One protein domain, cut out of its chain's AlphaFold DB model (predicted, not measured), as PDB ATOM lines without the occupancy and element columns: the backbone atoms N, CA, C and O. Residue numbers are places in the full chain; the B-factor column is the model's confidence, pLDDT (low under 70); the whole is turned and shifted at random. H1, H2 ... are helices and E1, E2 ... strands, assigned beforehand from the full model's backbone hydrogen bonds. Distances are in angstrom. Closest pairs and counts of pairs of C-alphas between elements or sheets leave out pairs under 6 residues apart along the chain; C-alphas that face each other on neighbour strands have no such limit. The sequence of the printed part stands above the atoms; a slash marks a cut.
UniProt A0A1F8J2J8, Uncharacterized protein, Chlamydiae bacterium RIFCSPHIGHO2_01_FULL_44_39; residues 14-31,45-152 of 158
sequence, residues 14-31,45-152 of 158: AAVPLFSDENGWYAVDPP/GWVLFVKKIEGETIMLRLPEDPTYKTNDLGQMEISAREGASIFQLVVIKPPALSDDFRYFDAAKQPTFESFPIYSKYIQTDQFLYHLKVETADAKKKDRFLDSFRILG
ATOM      1  N   ALA A  14     100.450 124.449 124.143       44.53
ATOM      2  CA  ALA A  14      99.550 124.071 125.220       44.53
ATOM      3  C   ALA A  14      98.518 123.090 124.651       44.53
ATOM      4  O   ALA A  14      97.848 123.414 123.675       44.53
ATOM      5  N   ALA A  15      98.379 121.905 125.249       52.06
ATOM      6  CA  ALA A  15      97.328 120.968 124.865       52.06
ATOM      7  C   ALA A  15      95.950 121.554 125.234       52.06
ATOM      8  O   ALA A  15      95.540 121.510 126.399       52.06
ATOM      9  N   VAL A  16      95.259 122.135 124.250       49.84
ATOM     10  CA  VAL A  16      93.855 122.546 124.359       49.84
ATOM     11  C   VAL A  16      92.998 121.354 123.920       49.84
ATOM     12  O   VAL A  16      93.209 120.853 122.817       49.84
ATOM     13  N   PRO A  17      92.069 120.848 124.752       50.75
ATOM     14  CA  PRO A  17      91.188 119.762 124.340       50.75
ATOM     15  C   PRO A  17      90.263 120.266 123.227       50.75
ATOM     16  O   PRO A  17      89.447 121.153 123.470       50.75
ATOM     17  N   LEU A  18      90.406 119.721 122.018       52.53
ATOM     18  CA  LEU A  18      89.545 120.068 120.887       52.53
ATOM     19  C   LEU A  18      88.211 119.319 120.990       52.53
ATOM     20  O   LEU A  18      87.173 119.940 121.180       52.53
ATOM     21  N   PHE A  19      88.253 117.983 120.935       54.03
ATOM     22  CA  PHE A  19      87.097 117.090 121.058       54.03
ATOM     23  C   PHE A  19      87.564 115.721 121.575       54.03
ATOM     24  O   PHE A  19      88.683 115.307 121.266       54.03
ATOM     25  N   SER A  20      86.733 115.038 122.367       54.88
ATOM     26  CA  SER A  20      86.979 113.646 122.758       54.88
ATOM     27  C   SER A  20      86.395 112.691 121.717       54.88
ATOM     28  O   SER A  20      85.239 112.865 121.328       54.88
ATOM     29  N   ASP A  21      87.149 111.673 121.307       67.81
ATOM     30  CA  ASP A  21      86.595 110.559 120.531       67.81
ATOM     31  C   ASP A  21      85.656 109.677 121.385       67.81
ATOM     32  O   ASP A  21      85.493 109.883 122.592       67.81
ATOM     33  N   GLU A  22      85.041 108.663 120.767       67.06
ATOM     34  CA  GLU A  22      84.140 107.709 121.443       67.06
ATOM     35  C   GLU A  22      84.823 106.906 122.571       67.06
ATOM     36  O   GLU A  22      84.147 106.282 123.388       67.06
ATOM     37  N   ASN A  23      86.157 106.941 122.642       61.25
ATOM     38  CA  ASN A  23      86.981 106.244 123.624       61.25
ATOM     39  C   ASN A  23      87.614 107.197 124.661       61.25
ATOM     40  O   ASN A  23      88.412 106.749 125.492       61.25
ATOM     41  N   GLY A  24      87.276 108.492 124.634       56.88
ATOM     42  CA  GLY A  24      87.757 109.498 125.582       56.88
ATOM     43  C   GLY A  24      89.154 110.066 125.293       56.88
ATOM     44  O   GLY A  24      89.749 110.675 126.185       56.88
ATOM     45  N   TRP A  25      89.692 109.878 124.084       67.50
ATOM     46  CA  TRP A  25      90.956 110.480 123.655       67.50
ATOM     47  C   TRP A  25      90.756 111.883 123.108       67.50
ATOM     48  O   TRP A  25      89.855 112.135 122.314       67.50
ATOM     49  N   TYR A  26      91.662 112.779 123.482       68.69
ATOM     50  CA  TYR A  26      91.727 114.139 122.972       68.69
ATOM     51  C   TYR A  26      92.881 114.260 121.981       68.69
ATOM     52  O   TYR A  26      94.021 113.918 122.311       68.69
ATOM     53  N   ALA A  27      92.585 114.778 120.790       65.19
ATOM     54  CA  ALA A  27      93.604 115.208 119.842       65.19
ATOM     55  C   ALA A  27      94.310 116.469 120.359       65.19
ATOM     56  O   ALA A  27      93.685 117.345 120.967       65.19
ATOM     57  N   VAL A  28      95.615 116.555 120.117       66.12
ATOM     58  CA  VAL A  28      96.408 117.756 120.381       66.12
ATOM     59  C   VAL A  28      96.447 118.582 119.104       66.12
ATOM     60  O   VAL A  28      96.891 118.085 118.076       66.12
ATOM     61  N   ASP A  29      96.003 119.837 119.182       57.75
ATOM     62  CA  ASP A  29      96.035 120.744 118.034       57.75
ATOM     63  C   ASP A  29      97.493 121.030 117.621       57.75
ATOM     64  O   ASP A  29      98.266 121.548 118.445       57.75
ATOM     65  N   PRO A  30      97.917 120.692 116.389       51.94
ATOM     66  CA  PRO A  30      99.202 121.148 115.890       51.94
ATOM     67  C   PRO A  30      99.149 122.675 115.705       51.94
ATOM     68  O   PRO A  30      98.159 123.211 115.209       51.94
ATOM     69  N   PRO A  31     100.193 123.425 116.093       48.41
ATOM     70  CA  PRO A  31     100.167 124.872 115.939       48.41
ATOM     71  C   PRO A  31     100.103 125.257 114.449       48.41
ATOM     72  O   PRO A  31     100.827 124.663 113.644       48.41
ATOM     73  N   GLY A  45     107.145 116.948 111.743       68.31
ATOM     74  CA  GLY A  45     107.083 115.548 112.156       68.31
ATOM     75  C   GLY A  45     106.956 115.355 113.672       68.31
ATOM     76  O   GLY A  45     106.562 114.282 114.100       68.31
ATOM     77  N   TRP A  46     107.337 116.340 114.504       80.69
ATOM     78  CA  TRP A  46     107.376 116.177 115.969       80.69
ATOM     79  C   TRP A  46     106.827 117.392 116.719       80.69
ATOM     80  O   TRP A  46     107.380 118.490 116.628       80.69
ATOM     81  N   VAL A  47     105.801 117.165 117.533       81.00
ATOM     82  CA  VAL A  47     105.087 118.164 118.332       81.00
ATOM     83  C   VAL A  47     105.609 118.161 119.770       81.00
ATOM     84  O   VAL A  47     105.925 117.114 120.338       81.00
ATOM     85  N   LEU A  48     105.717 119.344 120.380       82.50
ATOM     86  CA  LEU A  48     106.012 119.483 121.806       82.50
ATOM     87  C   LEU A  48     104.707 119.434 122.606       82.50
ATOM     88  O   LEU A  48     103.973 120.411 122.641       82.50
ATOM     89  N   PHE A  49     104.449 118.332 123.293       84.31
ATOM     90  CA  PHE A  49     103.342 118.207 124.229       84.31
ATOM     91  C   PHE A  49     103.708 118.831 125.579       84.31
ATOM     92  O   PHE A  49     104.711 118.446 126.187       84.31
ATOM     93  N   VAL A  50     102.886 119.764 126.068       84.56
ATOM     94  CA  VAL A  50     103.028 120.370 127.399       84.56
ATOM     95  C   VAL A  50     101.728 120.226 128.181       84.56
ATOM     96  O   VAL A  50     100.660 120.628 127.713       84.56
ATOM     97  N   LYS A  51     101.817 119.696 129.406       85.31
ATOM     98  CA  LYS A  51     100.663 119.555 130.303       85.31
ATOM     99  C   LYS A  51     101.050 119.816 131.750       85.31
ATOM    100  O   LYS A  51     102.056 119.309 132.234       85.31
ATOM    101  N   LYS A  52     100.216 120.586 132.447       85.75
ATOM    102  CA  LYS A  52     100.304 120.771 133.895       85.75
ATOM    103  C   LYS A  52      99.411 119.749 134.603       85.75
ATOM    104  O   LYS A  52      98.237 119.639 134.254       85.75
ATOM    105  N   ILE A  53      99.961 119.041 135.586       84.50
ATOM    106  CA  ILE A  53      99.301 117.998 136.379       84.50
ATOM    107  C   ILE A  53      99.651 118.241 137.848       84.50
ATOM    108  O   ILE A  53     100.812 118.161 138.220       84.50
ATOM    109  N   GLU A  54      98.660 118.612 138.661       83.19
ATOM    110  CA  GLU A  54      98.761 118.766 140.130       83.19
ATOM    111  C   GLU A  54      99.975 119.552 140.688       83.19
ATOM    112  O   GLU A  54     100.313 119.438 141.859       83.19
ATOM    113  N   GLY A  55     100.590 120.428 139.886       81.69
ATOM    114  CA  GLY A  55     101.751 121.231 140.293       81.69
ATOM    115  C   GLY A  55     103.011 120.929 139.486       81.69
ATOM    116  O   GLY A  55     103.846 121.818 139.333       81.69
ATOM    117  N   GLU A  56     103.093 119.753 138.870       86.75
ATOM    118  CA  GLU A  56     104.145 119.404 137.920       86.75
ATOM    119  C   GLU A  56     103.759 119.856 136.506       86.75
ATOM    120  O   GLU A  56     102.595 119.815 136.106       86.75
ATOM    121  N   THR A  57     104.732 120.318 135.724       86.69
ATOM    122  CA  THR A  57     104.555 120.554 134.286       86.69
ATOM    123  C   THR A  57     105.413 119.568 133.527       86.69
ATOM    124  O   THR A  57     106.639 119.621 133.612       86.69
ATOM    125  N   ILE A  58     104.770 118.688 132.770       90.25
ATOM    126  CA  ILE A  58     105.463 117.757 131.896       90.25
ATOM    127  C   ILE A  58     105.629 118.353 130.506       90.25
ATOM    128  O   ILE A  58     104.753 119.055 129.995       90.25
ATOM    129  N   MET A  59     106.762 118.040 129.895       87.94
ATOM    130  CA  MET A  59     107.073 118.379 128.517       87.94
ATOM    131  C   MET A  59     107.629 117.137 127.833       87.94
ATOM    132  O   MET A  59     108.537 116.495 128.361       87.94
ATOM    133  N   LEU A  60     107.097 116.798 126.666       90.81
ATOM    134  CA  LEU A  60     107.517 115.631 125.899       90.81
ATOM    135  C   LEU A  60     107.389 115.933 124.412       90.81
ATOM    136  O   LEU A  60     106.397 116.516 123.989       90.81
ATOM    137  N   ARG A  61     108.373 115.536 123.605       88.44
ATOM    138  CA  ARG A  61     108.227 115.574 122.150       88.44
ATOM    139  C   ARG A  61     107.704 114.236 121.664       88.44
ATOM    140  O   ARG A  61     108.274 113.200 121.990       88.44
ATOM    141  N   LEU A  62     106.659 114.288 120.859       88.94
ATOM    142  CA  LEU A  62     106.020 113.140 120.225       88.94
ATOM    143  C   LEU A  62     106.002 113.365 118.716       88.94
ATOM    144  O   LEU A  62     106.059 114.524 118.301       88.94
ATOM    145  N   PRO A  63     105.947 112.309 117.896       86.25
ATOM    146  CA  PRO A  63     105.663 112.478 116.480       86.25
ATOM    147  C   PRO A  63     104.246 113.026 116.236       86.25
ATOM    148  O   PRO A  63     103.503 113.261 117.190       86.25
ATOM    149  N   GLU A  64     103.922 113.268 114.966       77.19
ATOM    150  CA  GLU A  64     102.659 113.843 114.479       77.19
ATOM    151  C   GLU A  64     101.414 113.278 115.192       77.19
ATOM    152  O   GLU A  64     101.367 112.107 115.577       77.19
ATOM    153  N   ASP A  65     100.427 114.154 115.395       75.88
ATOM    154  CA  ASP A  65      99.108 113.860 115.967       75.88
ATOM    155  C   ASP A  65      99.107 113.099 117.306       75.88
ATOM    156  O   ASP A  65      98.473 112.044 117.438       75.88
ATOM    157  N   PRO A  66      99.782 113.617 118.352       84.81
ATOM    158  CA  PRO A  66      99.701 112.993 119.656       84.81
ATOM    159  C   PRO A  66      98.276 113.083 120.206       84.81
ATOM    160  O   PRO A  66      97.607 114.115 120.119       84.81
ATOM    161  N   THR A  67      97.837 112.008 120.847       83.38
ATOM    162  CA  THR A  67      96.572 111.944 121.572       83.38
ATOM    163  C   THR A  67      96.831 111.703 123.049       83.38
ATOM    164  O   THR A  67      97.839 111.109 123.443       83.38
ATOM    165  N   TYR A  68      95.923 112.174 123.900       86.69
ATOM    166  CA  TYR A  68      95.987 111.876 125.327       86.69
ATOM    167  C   TYR A  68      94.614 111.548 125.910       86.69
ATOM    168  O   TYR A  68      93.588 112.019 125.424       86.69
ATOM    169  N   LYS A  69      94.600 110.764 126.985       84.25
ATOM    170  CA  LYS A  69      93.417 110.509 127.813       84.25
ATOM    171  C   LYS A  69      93.790 110.560 129.288       84.25
ATOM    172  O   LYS A  69      94.941 110.328 129.667       84.25
ATOM    173  N   THR A  70      92.801 110.821 130.126       81.06
ATOM    174  CA  THR A  70      92.922 110.738 131.584       81.06
ATOM    175  C   THR A  70      91.779 109.880 132.097       81.06
ATOM    176  O   THR A  70      90.646 110.075 131.668       81.06
ATOM    177  N   ASN A  71      92.070 108.912 132.964       78.62
ATOM    178  CA  ASN A  71      91.038 108.076 133.579       78.62
ATOM    179  C   ASN A  71      90.595 108.627 134.945       78.62
ATOM    180  O   ASN A  71      91.224 109.529 135.503       78.62
ATOM    181  N   ASP A  72      89.539 108.039 135.507       70.50
ATOM    182  CA  ASP A  72      88.955 108.451 136.794       70.50
ATOM    183  C   ASP A  72      89.914 108.282 137.986       70.50
ATOM    184  O   ASP A  72      89.727 108.892 139.037       70.50
ATOM    185  N   LEU A  73      90.972 107.482 137.821       69.38
ATOM    186  CA  LEU A  73      92.028 107.282 138.817       69.38
ATOM    187  C   LEU A  73      93.128 108.353 138.738       69.38
ATOM    188  O   LEU A  73      94.132 108.266 139.448       69.38
ATOM    189  N   GLY A  74      92.974 109.347 137.859       73.00
ATOM    190  CA  GLY A  74      93.964 110.396 137.631       73.00
ATOM    191  C   GLY A  74      95.212 109.912 136.894       73.00
ATOM    192  O   GLY A  74      96.213 110.626 136.863       73.00
ATOM    193  N   GLN A  75      95.182 108.712 136.301       83.81
ATOM    194  CA  GLN A  75      96.251 108.263 135.417       83.81
ATOM    195  C   GLN A  75      96.076 108.933 134.063       83.81
ATOM    196  O   GLN A  75      94.969 109.001 133.522       83.81
ATOM    197  N   MET A  76      97.181 109.403 133.502       87.88
ATOM    198  CA  MET A  76      97.190 110.019 132.186       87.88
ATOM    199  C   MET A  76      98.031 109.187 131.235       87.88
ATOM    200  O   MET A  76      99.133 108.765 131.572       87.88
ATOM    201  N   GLU A  77      97.516 108.986 130.035       89.31
ATOM    202  CA  GLU A  77      98.222 108.319 128.956       89.31
ATOM    203  C   GLU A  77      98.316 109.276 127.778       89.31
ATOM    204  O   GLU A  77      97.324 109.890 127.394       89.31
ATOM    205  N   ILE A  78      99.513 109.400 127.220       89.62
ATOM    206  CA  ILE A  78      99.784 110.148 125.999       89.62
ATOM    207  C   ILE A  78     100.403 109.173 125.012       89.62
ATOM    208  O   ILE A  78     101.307 108.424 125.384       89.62
ATOM    209  N   SER A  79      99.929 109.178 123.773       89.19
ATOM    210  CA  SER A  79     100.396 108.280 122.726       89.19
ATOM    211  C   SER A  79     100.521 109.014 121.400       89.19
ATOM    212  O   SER A  79      99.749 109.922 121.111       89.19
ATOM    213  N   ALA A  80     101.495 108.621 120.594       89.50
ATOM    214  CA  ALA A  80     101.612 109.038 119.207       89.50
ATOM    215  C   ALA A  80     102.166 107.884 118.374       89.50
ATOM    216  O   ALA A  80     102.883 107.010 118.880       89.50
ATOM    217  N   ARG A  81     101.830 107.879 117.085       87.19
ATOM    218  CA  ARG A  81     102.246 106.847 116.135       87.19
ATOM    219  C   ARG A  81     102.852 107.489 114.900       87.19
ATOM    220  O   ARG A  81     102.351 108.486 114.410       87.19
ATOM    221  N   GLU A  82     103.906 106.875 114.380       86.06
ATOM    222  CA  GLU A  82     104.544 107.292 113.131       86.06
ATOM    223  C   GLU A  82     104.928 106.037 112.341       86.06
ATOM    224  O   GLU A  82     105.893 105.337 112.671       86.06
ATOM    225  N   GLY A  83     104.132 105.703 111.323       85.94
ATOM    226  CA  GLY A  83     104.225 104.408 110.648       85.94
ATOM    227  C   GLY A  83     103.998 103.256 111.634       85.94
ATOM    228  O   GLY A  83     102.972 103.203 112.308       85.94
ATOM    229  N   ALA A  84     104.972 102.349 111.739       84.94
ATOM    230  CA  ALA A  84     104.932 101.229 112.683       84.94
ATOM    231  C   ALA A  84     105.509 101.560 114.075       84.94
ATOM    232  O   ALA A  84     105.506 100.710 114.960       84.94
ATOM    233  N   SER A  85     106.027 102.778 114.282       88.31
ATOM    234  CA  SER A  85     106.592 103.172 115.576       88.31
ATOM    235  C   SER A  85     105.518 103.698 116.526       88.31
ATOM    236  O   SER A  85     104.655 104.476 116.117       88.31
ATOM    237  N   ILE A  86     105.606 103.312 117.800       90.38
ATOM    238  CA  ILE A  86     104.686 103.734 118.865       90.38
ATOM    239  C   ILE A  86     105.477 104.467 119.947       90.38
ATOM    240  O   ILE A  86     106.522 103.989 120.384       90.38
ATOM    241  N   PHE A  87     104.964 105.609 120.402       92.12
ATOM    242  CA  PHE A  87     105.575 106.456 121.428       92.12
ATOM    243  C   PHE A  87     104.539 106.750 122.503       92.12
ATOM    244  O   PHE A  87     103.467 107.255 122.188       92.12
ATOM    245  N   GLN A  88     104.841 106.439 123.761       92.81
ATOM    246  CA  GLN A  88     103.853 106.483 124.835       92.81
ATOM    247  C   GLN A  88     104.451 107.017 126.139       92.81
ATOM    248  O   GLN A  88     105.541 106.614 126.551       92.81
ATOM    249  N   LEU A  89     103.715 107.894 126.817       92.81
ATOM    250  CA  LEU A  89     103.971 108.301 128.196       92.81
ATOM    251  C   LEU A  89     102.755 107.958 129.054       92.81
ATOM    252  O   LEU A  89     101.650 108.418 128.780       92.81
ATOM    253  N   VAL A  90     102.980 107.197 130.120       91.25
ATOM    254  CA  VAL A  90     101.986 106.915 131.156       91.25
ATOM    255  C   VAL A  90     102.393 107.633 132.439       91.25
ATOM    256  O   VAL A  90     103.533 107.514 132.886       91.25
ATOM    257  N   VAL A  91     101.462 108.374 133.029       90.94
ATOM    258  CA  VAL A  91     101.613 109.090 134.298       90.94
ATOM    259  C   VAL A  91     100.706 108.438 135.330       90.94
ATOM    260  O   VAL A  91      99.498 108.338 135.122       90.94
ATOM    261  N   ILE A  92     101.289 107.986 136.436       87.25
ATOM    262  CA  ILE A  92     100.611 107.215 137.481       87.25
ATOM    263  C   ILE A  92     100.769 107.947 138.809       87.25
ATOM    264  O   ILE A  92     101.886 108.242 139.230       87.25
ATOM    265  N   LYS A  93      99.659 108.194 139.508       83.19
ATOM    266  CA  LYS A  93      99.677 108.728 140.873       83.19
ATOM    267  C   LYS A  93      99.941 107.581 141.874       83.19
ATOM    268  O   LYS A  93      99.203 106.600 141.840       83.19
ATOM    269  N   PRO A  94     100.917 107.666 142.798       68.06
ATOM    270  CA  PRO A  94     101.302 106.582 143.706       68.06
ATOM    271  C   PRO A  94     100.214 105.938 144.590       68.06
ATOM    272  O   PRO A  94     100.336 104.737 144.813       68.06
ATOM    273  N   PRO A  95      99.131 106.597 145.067       58.28
ATOM    274  CA  PRO A  95      98.077 105.865 145.772       58.28
ATOM    275  C   PRO A  95      97.258 104.948 144.842       58.28
ATOM    276  O   PRO A  95      96.492 104.132 145.336       58.28
ATOM    277  N   ALA A  96      97.438 105.036 143.514       53.25
ATOM    278  CA  ALA A  96      96.879 104.099 142.536       53.25
ATOM    279  C   ALA A  96      97.714 102.811 142.371       53.25
ATOM    280  O   ALA A  96      97.336 101.944 141.585       53.25
ATOM    281  N   LEU A  97      98.818 102.651 143.116       52.16
ATOM    282  CA  LEU A  97      99.515 101.371 143.294       52.16
ATOM    283  C   LEU A  97      98.808 100.502 144.356       52.16
ATOM    284  O   LEU A  97      99.458  99.879 145.190       52.16
ATOM    285  N   SER A  98      97.472 100.486 144.372       45.91
ATOM    286  CA  SER A  98      96.738  99.390 145.011       45.91
ATOM    287  C   SER A  98      97.073  98.089 144.278       45.91
ATOM    288  O   SER A  98      97.365  98.140 143.086       45.91
ATOM    289  N   ASP A  99      96.974  96.933 144.936       46.19
ATOM    290  CA  ASP A  99      97.235  95.605 144.338       46.19
ATOM    291  C   ASP A  99      96.439  95.323 143.039       46.19
ATOM    292  O   ASP A  99      96.770  94.414 142.280       46.19
ATOM    293  N   ASP A 100      95.430  96.149 142.739       41.31
ATOM    294  CA  ASP A 100      94.699  96.230 141.472       41.31
ATOM    295  C   ASP A 100      95.367  97.106 140.388       41.31
ATOM    296  O   ASP A 100      94.702  97.475 139.415       41.31
ATOM    297  N   PHE A 101      96.662  97.442 140.497       41.41
ATOM    298  CA  PHE A 101      97.430  98.065 139.412       41.41
ATOM    299  C   PHE A 101      97.554  97.070 138.251       41.41
ATOM    300  O   PHE A 101      98.575  96.422 138.017       41.41
ATOM    301  N   ARG A 102      96.464  96.931 137.501       43.75
ATOM    302  CA  ARG A 102      96.441  96.287 136.205       43.75
ATOM    303  C   ARG A 102      97.203  97.232 135.304       43.75
ATOM    304  O   ARG A 102      96.688  98.282 134.924       43.75
ATOM    305  N   TYR A 103      98.447  96.863 135.012       42.03
ATOM    306  CA  TYR A 103      99.149  97.315 133.821       42.03
ATOM    307  C   TYR A 103      98.099  97.345 132.707       42.03
ATOM    308  O   TYR A 103      97.556  96.292 132.370       42.03
ATOM    309  N   PHE A 104      97.691  98.539 132.256       41.88
ATOM    310  CA  PHE A 104      96.737  98.627 131.160       41.88
ATOM    311  C   PHE A 104      97.381  97.865 130.022       41.88
ATOM    312  O   PHE A 104      98.478  98.207 129.575       41.88
ATOM    313  N   ASP A 105      96.752  96.748 129.684       36.81
ATOM    314  CA  ASP A 105      97.351  95.755 128.833       36.81
ATOM    315  C   ASP A 105      97.507  96.382 127.451       36.81
ATOM    316  O   ASP A 105      96.563  96.476 126.663       36.81
ATOM    317  N   ALA A 106      98.720  96.851 127.162       41.09
ATOM    318  CA  ALA A 106      99.108  97.271 125.829       41.09
ATOM    319  C   ALA A 106      98.933  96.114 124.817       41.09
ATOM    320  O   ALA A 106      99.014  96.353 123.616       41.09
ATOM    321  N   ALA A 107      98.624  94.885 125.268       34.62
ATOM    322  CA  ALA A 107      98.334  93.719 124.437       34.62
ATOM    323  C   ALA A 107      97.027  93.779 123.623       34.62
ATOM    324  O   ALA A 107      96.697  92.804 122.949       34.62
ATOM    325  N   LYS A 108      96.282  94.894 123.619       37.66
ATOM    326  CA  LYS A 108      95.215  95.121 122.621       37.66
ATOM    327  C   LYS A 108      95.549  96.148 121.545       37.66
ATOM    328  O   LYS A 108      94.664  96.529 120.783       37.66
ATOM    329  N   GLN A 109      96.808  96.560 121.419       43.88
ATOM    330  CA  GLN A 109      97.273  97.107 120.151       43.88
ATOM    331  C   GLN A 109      97.906  95.959 119.364       43.88
ATOM    332  O   GLN A 109      98.782  95.289 119.904       43.88
ATOM    333  N   PRO A 110      97.439  95.666 118.137       38.69
ATOM    334  CA  PRO A 110      98.041  94.610 117.342       38.69
ATOM    335  C   PRO A 110      99.520  94.956 117.166       38.69
ATOM    336  O   PRO A 110      99.854  95.981 116.570       38.69
ATOM    337  N   THR A 111     100.388  94.132 117.751       45.44
ATOM    338  CA  THR A 111     101.835  94.165 117.561       45.44
ATOM    339  C   THR A 111     102.111  93.777 116.119       45.44
ATOM    340  O   THR A 111     102.354  92.620 115.783       45.44
ATOM    341  N   PHE A 112     102.000  94.755 115.230       46.06
ATOM    342  CA  PHE A 112     102.552  94.636 113.899       46.06
ATOM    343  C   PHE A 112     104.051  94.916 114.017       46.06
ATOM    344  O   PHE A 112     104.468  96.050 114.213       46.06
ATOM    345  N   GLU A 113     104.819  93.832 113.898       54.66
ATOM    346  CA  GLU A 113     106.269  93.776 113.684       54.66
ATOM    347  C   GLU A 113     107.194  93.829 114.918       54.66
ATOM    348  O   GLU A 113     106.996  94.514 115.918       54.66
ATOM    349  N   SER A 114     108.239  93.007 114.817       63.25
ATOM    350  CA  SER A 114     109.272  92.657 115.790       63.25
ATOM    351  C   SER A 114     110.271  93.792 116.059       63.25
ATOM    352  O   SER A 114     111.465  93.654 115.781       63.25
ATOM    353  N   PHE A 115     109.798  94.925 116.571       67.62
ATOM    354  CA  PHE A 115     110.664  96.040 116.954       67.62
ATOM    355  C   PHE A 115     111.155  95.931 118.403       67.62
ATOM    356  O   PHE A 115     110.456  95.386 119.262       67.62
ATOM    357  N   PRO A 116     112.357  96.453 118.712       74.19
ATOM    358  CA  PRO A 116     112.800  96.568 120.091       74.19
ATOM    359  C   PRO A 116     111.906  97.552 120.859       74.19
ATOM    360  O   PRO A 116     111.546  98.623 120.363       74.19
ATOM    361  N   ILE A 117     111.572  97.171 122.092       85.38
ATOM    362  CA  ILE A 117     110.805  97.986 123.036       85.38
ATOM    363  C   ILE A 117     111.785  98.615 124.022       85.38
ATOM    364  O   ILE A 117     112.577  97.913 124.653       85.38
ATOM    365  N   TYR A 118     111.705  99.932 124.187       85.25
ATOM    366  CA  TYR A 118     112.503 100.674 125.155       85.25
ATOM    367  C   TYR A 118     111.599 101.326 126.196       85.25
ATOM    368  O   TYR A 118     110.623 101.990 125.845       85.25
ATOM    369  N   SER A 119     111.972 101.181 127.468       87.62
ATOM    370  CA  SER A 119     111.243 101.747 128.601       87.62
ATOM    371  C   SER A 119     112.150 102.597 129.487       87.62
ATOM    372  O   SER A 119     113.291 102.224 129.763       87.62
ATOM    373  N   LYS A 120     111.625 103.723 129.976       86.19
ATOM    374  CA  LYS A 120     112.274 104.584 130.974       86.19
ATOM    375  C   LYS A 120     111.271 104.951 132.058       86.19
ATOM    376  O   LYS A 120     110.178 105.423 131.757       86.19
ATOM    377  N   TYR A 121     111.672 104.757 133.309       87.12
ATOM    378  CA  TYR A 121     110.869 105.091 134.480       87.12
ATOM    379  C   TYR A 121     111.485 106.278 135.206       87.12
ATOM    380  O   TYR A 121     112.696 106.310 135.429       87.12
ATOM    381  N   ILE A 122     110.657 107.251 135.566       87.19
ATOM    382  CA  ILE A 122     111.057 108.422 136.347       87.19
ATOM    383  C   ILE A 122     110.039 108.588 137.462       87.19
ATOM    384  O   ILE A 122     108.841 108.595 137.207       87.19
ATOM    385  N   GLN A 123     110.513 108.708 138.693       86.06
ATOM    386  CA  GLN A 123     109.658 108.868 139.859       86.06
ATOM    387  C   GLN A 123     109.913 110.231 140.498       86.06
ATOM    388  O   GLN A 123     111.061 110.600 140.753       86.06
ATOM    389  N   THR A 124     108.836 110.963 140.749       85.06
ATOM    390  CA  THR A 124     108.810 112.162 141.590       85.06
ATOM    391  C   THR A 124     108.134 111.822 142.916       85.06
ATOM    392  O   THR A 124     107.748 110.677 143.167       85.06
ATOM    393  N   ASP A 125     108.017 112.807 143.798       81.38
ATOM    394  CA  ASP A 125     107.211 112.695 145.011       81.38
ATOM    395  C   ASP A 125     105.712 112.516 144.710       81.38
ATOM    396  O   ASP A 125     105.009 111.881 145.499       81.38
ATOM    397  N   GLN A 126     105.226 113.021 143.571       82.56
ATOM    398  CA  GLN A 126     103.804 112.988 143.219       82.56
ATOM    399  C   GLN A 126     103.423 111.927 142.185       82.56
ATOM    400  O   GLN A 126     102.278 111.476 142.201       82.56
ATOM    401  N   PHE A 127     104.333 111.528 141.289       87.38
ATOM    402  CA  PHE A 127     104.000 110.681 140.142       87.38
ATOM    403  C   PHE A 127     105.099 109.678 139.775       87.38
ATOM    404  O   PHE A 127     106.296 109.902 139.961       87.38
ATOM    405  N   LEU A 128     104.675 108.562 139.185       89.12
ATOM    406  CA  LEU A 128     105.515 107.655 138.414       89.12
ATOM    407  C   LEU A 128     105.239 107.869 136.924       89.12
ATOM    408  O   LEU A 128     104.113 107.716 136.451       89.12
ATOM    409  N   TYR A 129     106.293 108.179 136.186       90.12
ATOM    410  CA  TYR A 129     106.295 108.370 134.747       90.12
ATOM    411  C   TYR A 129     106.911 107.152 134.073       90.12
ATOM    412  O   TYR A 129     108.058 106.804 134.355       90.12
ATOM    413  N   HIS A 130     106.175 106.528 133.162       91.62
ATOM    414  CA  HIS A 130     106.657 105.436 132.326       91.62
ATOM    415  C   HIS A 130     106.636 105.869 130.863       91.62
ATOM    416  O   HIS A 130     105.577 106.030 130.261       91.62
ATOM    417  N   LEU A 131     107.822 106.053 130.298       91.81
ATOM    418  CA  LEU A 131     108.017 106.270 128.874       91.81
ATOM    419  C   LEU A 131     108.245 104.926 128.201       91.81
ATOM    420  O   LEU A 131     109.125 104.182 128.632       91.81
ATOM    421  N   LYS A 132     107.506 104.657 127.130       92.25
ATOM    422  CA  LYS A 132     107.641 103.470 126.291       92.25
ATOM    423  C   LYS A 132     107.770 103.901 124.835       92.25
ATOM    424  O   LYS A 132     107.019 104.755 124.370       92.25
ATOM    425  N   VAL A 133     108.715 103.314 124.114       90.50
ATOM    426  CA  VAL A 133     108.843 103.493 122.668       90.50
ATOM    427  C   VAL A 133     109.126 102.160 121.994       90.50
ATOM    428  O   VAL A 133     109.975 101.391 122.441       90.50
ATOM    429  N   GLU A 134     108.406 101.900 120.913       90.75
ATOM    430  CA  GLU A 134     108.546 100.725 120.061       90.75
ATOM    431  C   GLU A 134     108.979 101.220 118.686       90.75
ATOM    432  O   GLU A 134     108.204 101.871 117.988       90.75
ATOM    433  N   THR A 135     110.247 101.018 118.325       87.19
ATOM    434  CA  THR A 135     110.785 101.501 117.046       87.19
ATOM    435  C   THR A 135     112.104 100.813 116.698       87.19
ATOM    436  O   THR A 135     112.927 100.570 117.578       87.19
ATOM    437  N   ALA A 136     112.350 100.540 115.414       86.69
ATOM    438  CA  ALA A 136     113.686 100.175 114.925       86.69
ATOM    439  C   ALA A 136     114.654 101.372 114.868       86.69
ATOM    440  O   ALA A 136     115.865 101.179 114.769       86.69
ATOM    441  N   ASP A 137     114.144 102.606 114.893       88.25
ATOM    442  CA  ASP A 137     114.956 103.803 114.700       88.25
ATOM    443  C   ASP A 137     115.509 104.320 116.037       88.25
ATOM    444  O   ASP A 137     114.822 104.976 116.829       88.25
ATOM    445  N   ALA A 138     116.800 104.070 116.264       85.44
ATOM    446  CA  ALA A 138     117.502 104.525 117.458       85.44
ATOM    447  C   ALA A 138     117.426 106.050 117.658       85.44
ATOM    448  O   ALA A 138     117.311 106.497 118.800       85.44
ATOM    449  N   LYS A 139     117.412 106.850 116.581       87.44
ATOM    450  CA  LYS A 139     117.322 108.314 116.677       87.44
ATOM    451  C   LYS A 139     115.941 108.757 117.136       87.44
ATOM    452  O   LYS A 139     115.847 109.691 117.928       87.44
ATOM    453  N   LYS A 140     114.872 108.102 116.671       88.56
ATOM    454  CA  LYS A 140     113.504 108.387 117.140       88.56
ATOM    455  C   LYS A 140     113.341 108.020 118.608       88.56
ATOM    456  O   LYS A 140     112.790 108.807 119.377       88.56
ATOM    457  N   LYS A 141     113.886 106.868 119.005       88.94
ATOM    458  CA  LYS A 141     113.947 106.442 120.406       88.94
ATOM    459  C   LYS A 141     114.666 107.481 121.275       88.94
ATOM    460  O   LYS A 141     114.086 107.933 122.259       88.94
ATOM    461  N   ASP A 142     115.882 107.892 120.909       86.44
ATOM    462  CA  ASP A 142     116.646 108.891 121.676       86.44
ATOM    463  C   ASP A 142     115.909 110.239 121.714       86.44
ATOM    464  O   ASP A 142     115.700 110.803 122.785       86.44
ATOM    465  N   ARG A 143     115.394 110.715 120.570       89.06
ATOM    466  CA  ARG A 143     114.625 111.968 120.486       89.06
ATOM    467  C   ARG A 143     113.421 111.977 121.426       89.06
ATOM    468  O   ARG A 143     113.177 112.996 122.067       89.06
ATOM    469  N   PHE A 144     112.688 110.872 121.516       91.06
ATOM    470  CA  PHE A 144     111.562 110.729 122.432       91.06
ATOM    471  C   PHE A 144     112.021 110.725 123.897       91.06
ATOM    472  O   PHE A 144     111.633 111.607 124.668       91.06
ATOM    473  N   LEU A 145     112.898 109.788 124.272       87.50
ATOM    474  CA  LEU A 145     113.316 109.572 125.663       87.50
ATOM    475  C   LEU A 145     114.086 110.760 126.256       87.50
ATOM    476  O   LEU A 145     113.942 111.060 127.448       87.50
ATOM    477  N   ASP A 146     114.879 111.446 125.433       87.94
ATOM    478  CA  ASP A 146     115.688 112.591 125.846       87.94
ATOM    479  C   ASP A 146     114.920 113.906 125.796       87.94
ATOM    480  O   ASP A 146     115.397 114.903 126.344       87.94
ATOM    481  N   SER A 147     113.732 113.943 125.187       87.94
ATOM    482  CA  SER A 147     112.887 115.141 125.195       87.94
ATOM    483  C   SER A 147     112.116 115.334 126.496       87.94
ATOM    484  O   SER A 147     111.695 116.453 126.786       87.94
ATOM    485  N   PHE A 148     111.941 114.271 127.283       91.19
ATOM    486  CA  PHE A 148     111.083 114.317 128.457       91.19
ATOM    487  C   PHE A 148     111.663 115.192 129.563       91.19
ATOM    488  O   PHE A 148     112.785 114.978 130.031       91.19
ATOM    489  N   ARG A 149     110.890 116.182 129.999       88.12
ATOM    490  CA  ARG A 149     111.228 117.071 131.110       88.12
ATOM    491  C   ARG A 149     110.040 117.189 132.049       88.12
ATOM    492  O   ARG A 149     108.891 117.183 131.613       88.12
ATOM    493  N   ILE A 150     110.354 117.355 133.326       87.38
ATOM    494  CA  ILE A 150     109.394 117.702 134.366       87.38
ATOM    495  C   ILE A 150     109.887 118.997 135.005       87.38
ATOM    496  O   ILE A 150     111.062 119.110 135.354       87.38
ATOM    497  N   LEU A 151     109.002 119.980 135.118       84.38
ATOM    498  CA  LEU A 151     109.246 121.240 135.808       84.38
ATOM    499  C   LEU A 151     108.364 121.315 137.056       84.38
ATOM    500  O   LEU A 151     107.214 120.878 137.030       84.38
ATOM    501  N   GLY A 152     108.888 121.922 138.122       71.19
ATOM    502  CA  GLY A 152     108.150 122.135 139.373       71.19
ATOM    503  C   GLY A 152     108.301 121.029 140.422       71.19
ATOM    504  O   GLY A 152     107.558 121.042 141.397       71.19
TER     505      GLY A 152
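What this domain is: This is residues 14 to 31 and 45 to 152 of the 158 residues of an uncharacterized protein of Chlamydiae bacterium RIFCSPHIGHO2_01_FULL_44_39 (UniProt A0A1F8J2J8). Two antiparallel sheets make a sandwich, only partly face to face: the small sheet E3 E4 E10 covers part of one side of a large, twisted sheet, with the helix H1 running along the strands between E4 and E9. E1 and E2 lie at one edge of the large sheet, and residues 105 to 110 of a long loop stick out. The printed part has 126 residues, with named elements in the order E1 to E9, H1, E10; the sheet orders are E1 - E2 - E5 - E6 - E7 - E9 - E8 and E3 - E4 - E10. It is mostly strand and compact, with a radius of gyration of the C-alphas of 14.2 A and spans of 36 by 35 by 32 A.

How they stand to each other: E1, residues 17 to 20, and E2, residues 26 to 28, meet only at a point, C-alphas 20 and 26 being 4.8 A apart. E2 is antiparallel to E5, residues 67 to 70, with N 26 and O 68 at 2.8 A, within hydrogen-bond range. E5, E6, residues 76 to 82, and E7, residues 85 to 92, form a meander, each strand the antiparallel neighbour of the one before; N 67 and O 79 are 2.8 A apart, N 78 and O 89 2.8 A. E7 neighbours E9, residues 128 to 134, with N 88 and O 132 at 2.8 A. E9 and the edge strand E8, residues 117 to 123, form a hairpin, with N 131 and O 120 at 2.8 A. In the other sheet, E3, residues 46 to 53, and E4, residues 56 to 63, form a hairpin, with N 49 and O 60 at 2.8 A; E4 pairs with E10, residues 149 to 151, with N 151 and O 57 at 2.8 A. E4 touches E6, the closest C-alphas being those of Pro 63 and Ala 80, 6.0 A apart. H1, residues 138 to 147, is on both sheets, at heights of 9.2 A over the large one and 8.0 A over the small one, with which it makes two layers, a helix on one face of a sheet. It lies over E4, over E9 and only just over E7, with 3 of its 10 C-alphas. Every O i to N i+4 pair in H1 is within hydrogen-bond range.

Where its parts are: E1 begins at C-alpha 17, (91.188, 119.762, 124.340). E3 is 22.0 A long, E4 22.6 A, E6 20.6 A, E7 23.1 A, E8 20.1 A, E9 19.9 A and H1 13.9 A. E10 ends at C-alpha 151, (109.246, 121.240, 135.808).

The domain as a whole: The C-alphas of Pro 31 and Asp 99 are the two farthest apart, 40.9 A. Residues 32 to 44 are not printed, and C-alphas 31 and 45 are 12.2 A apart across the cut. The link E7 to E8 is long, 24 residues. Mean pLDDT of the printed part is 75.0, with residues 14 to 31, 45, 73 and 94 to 115 under 70.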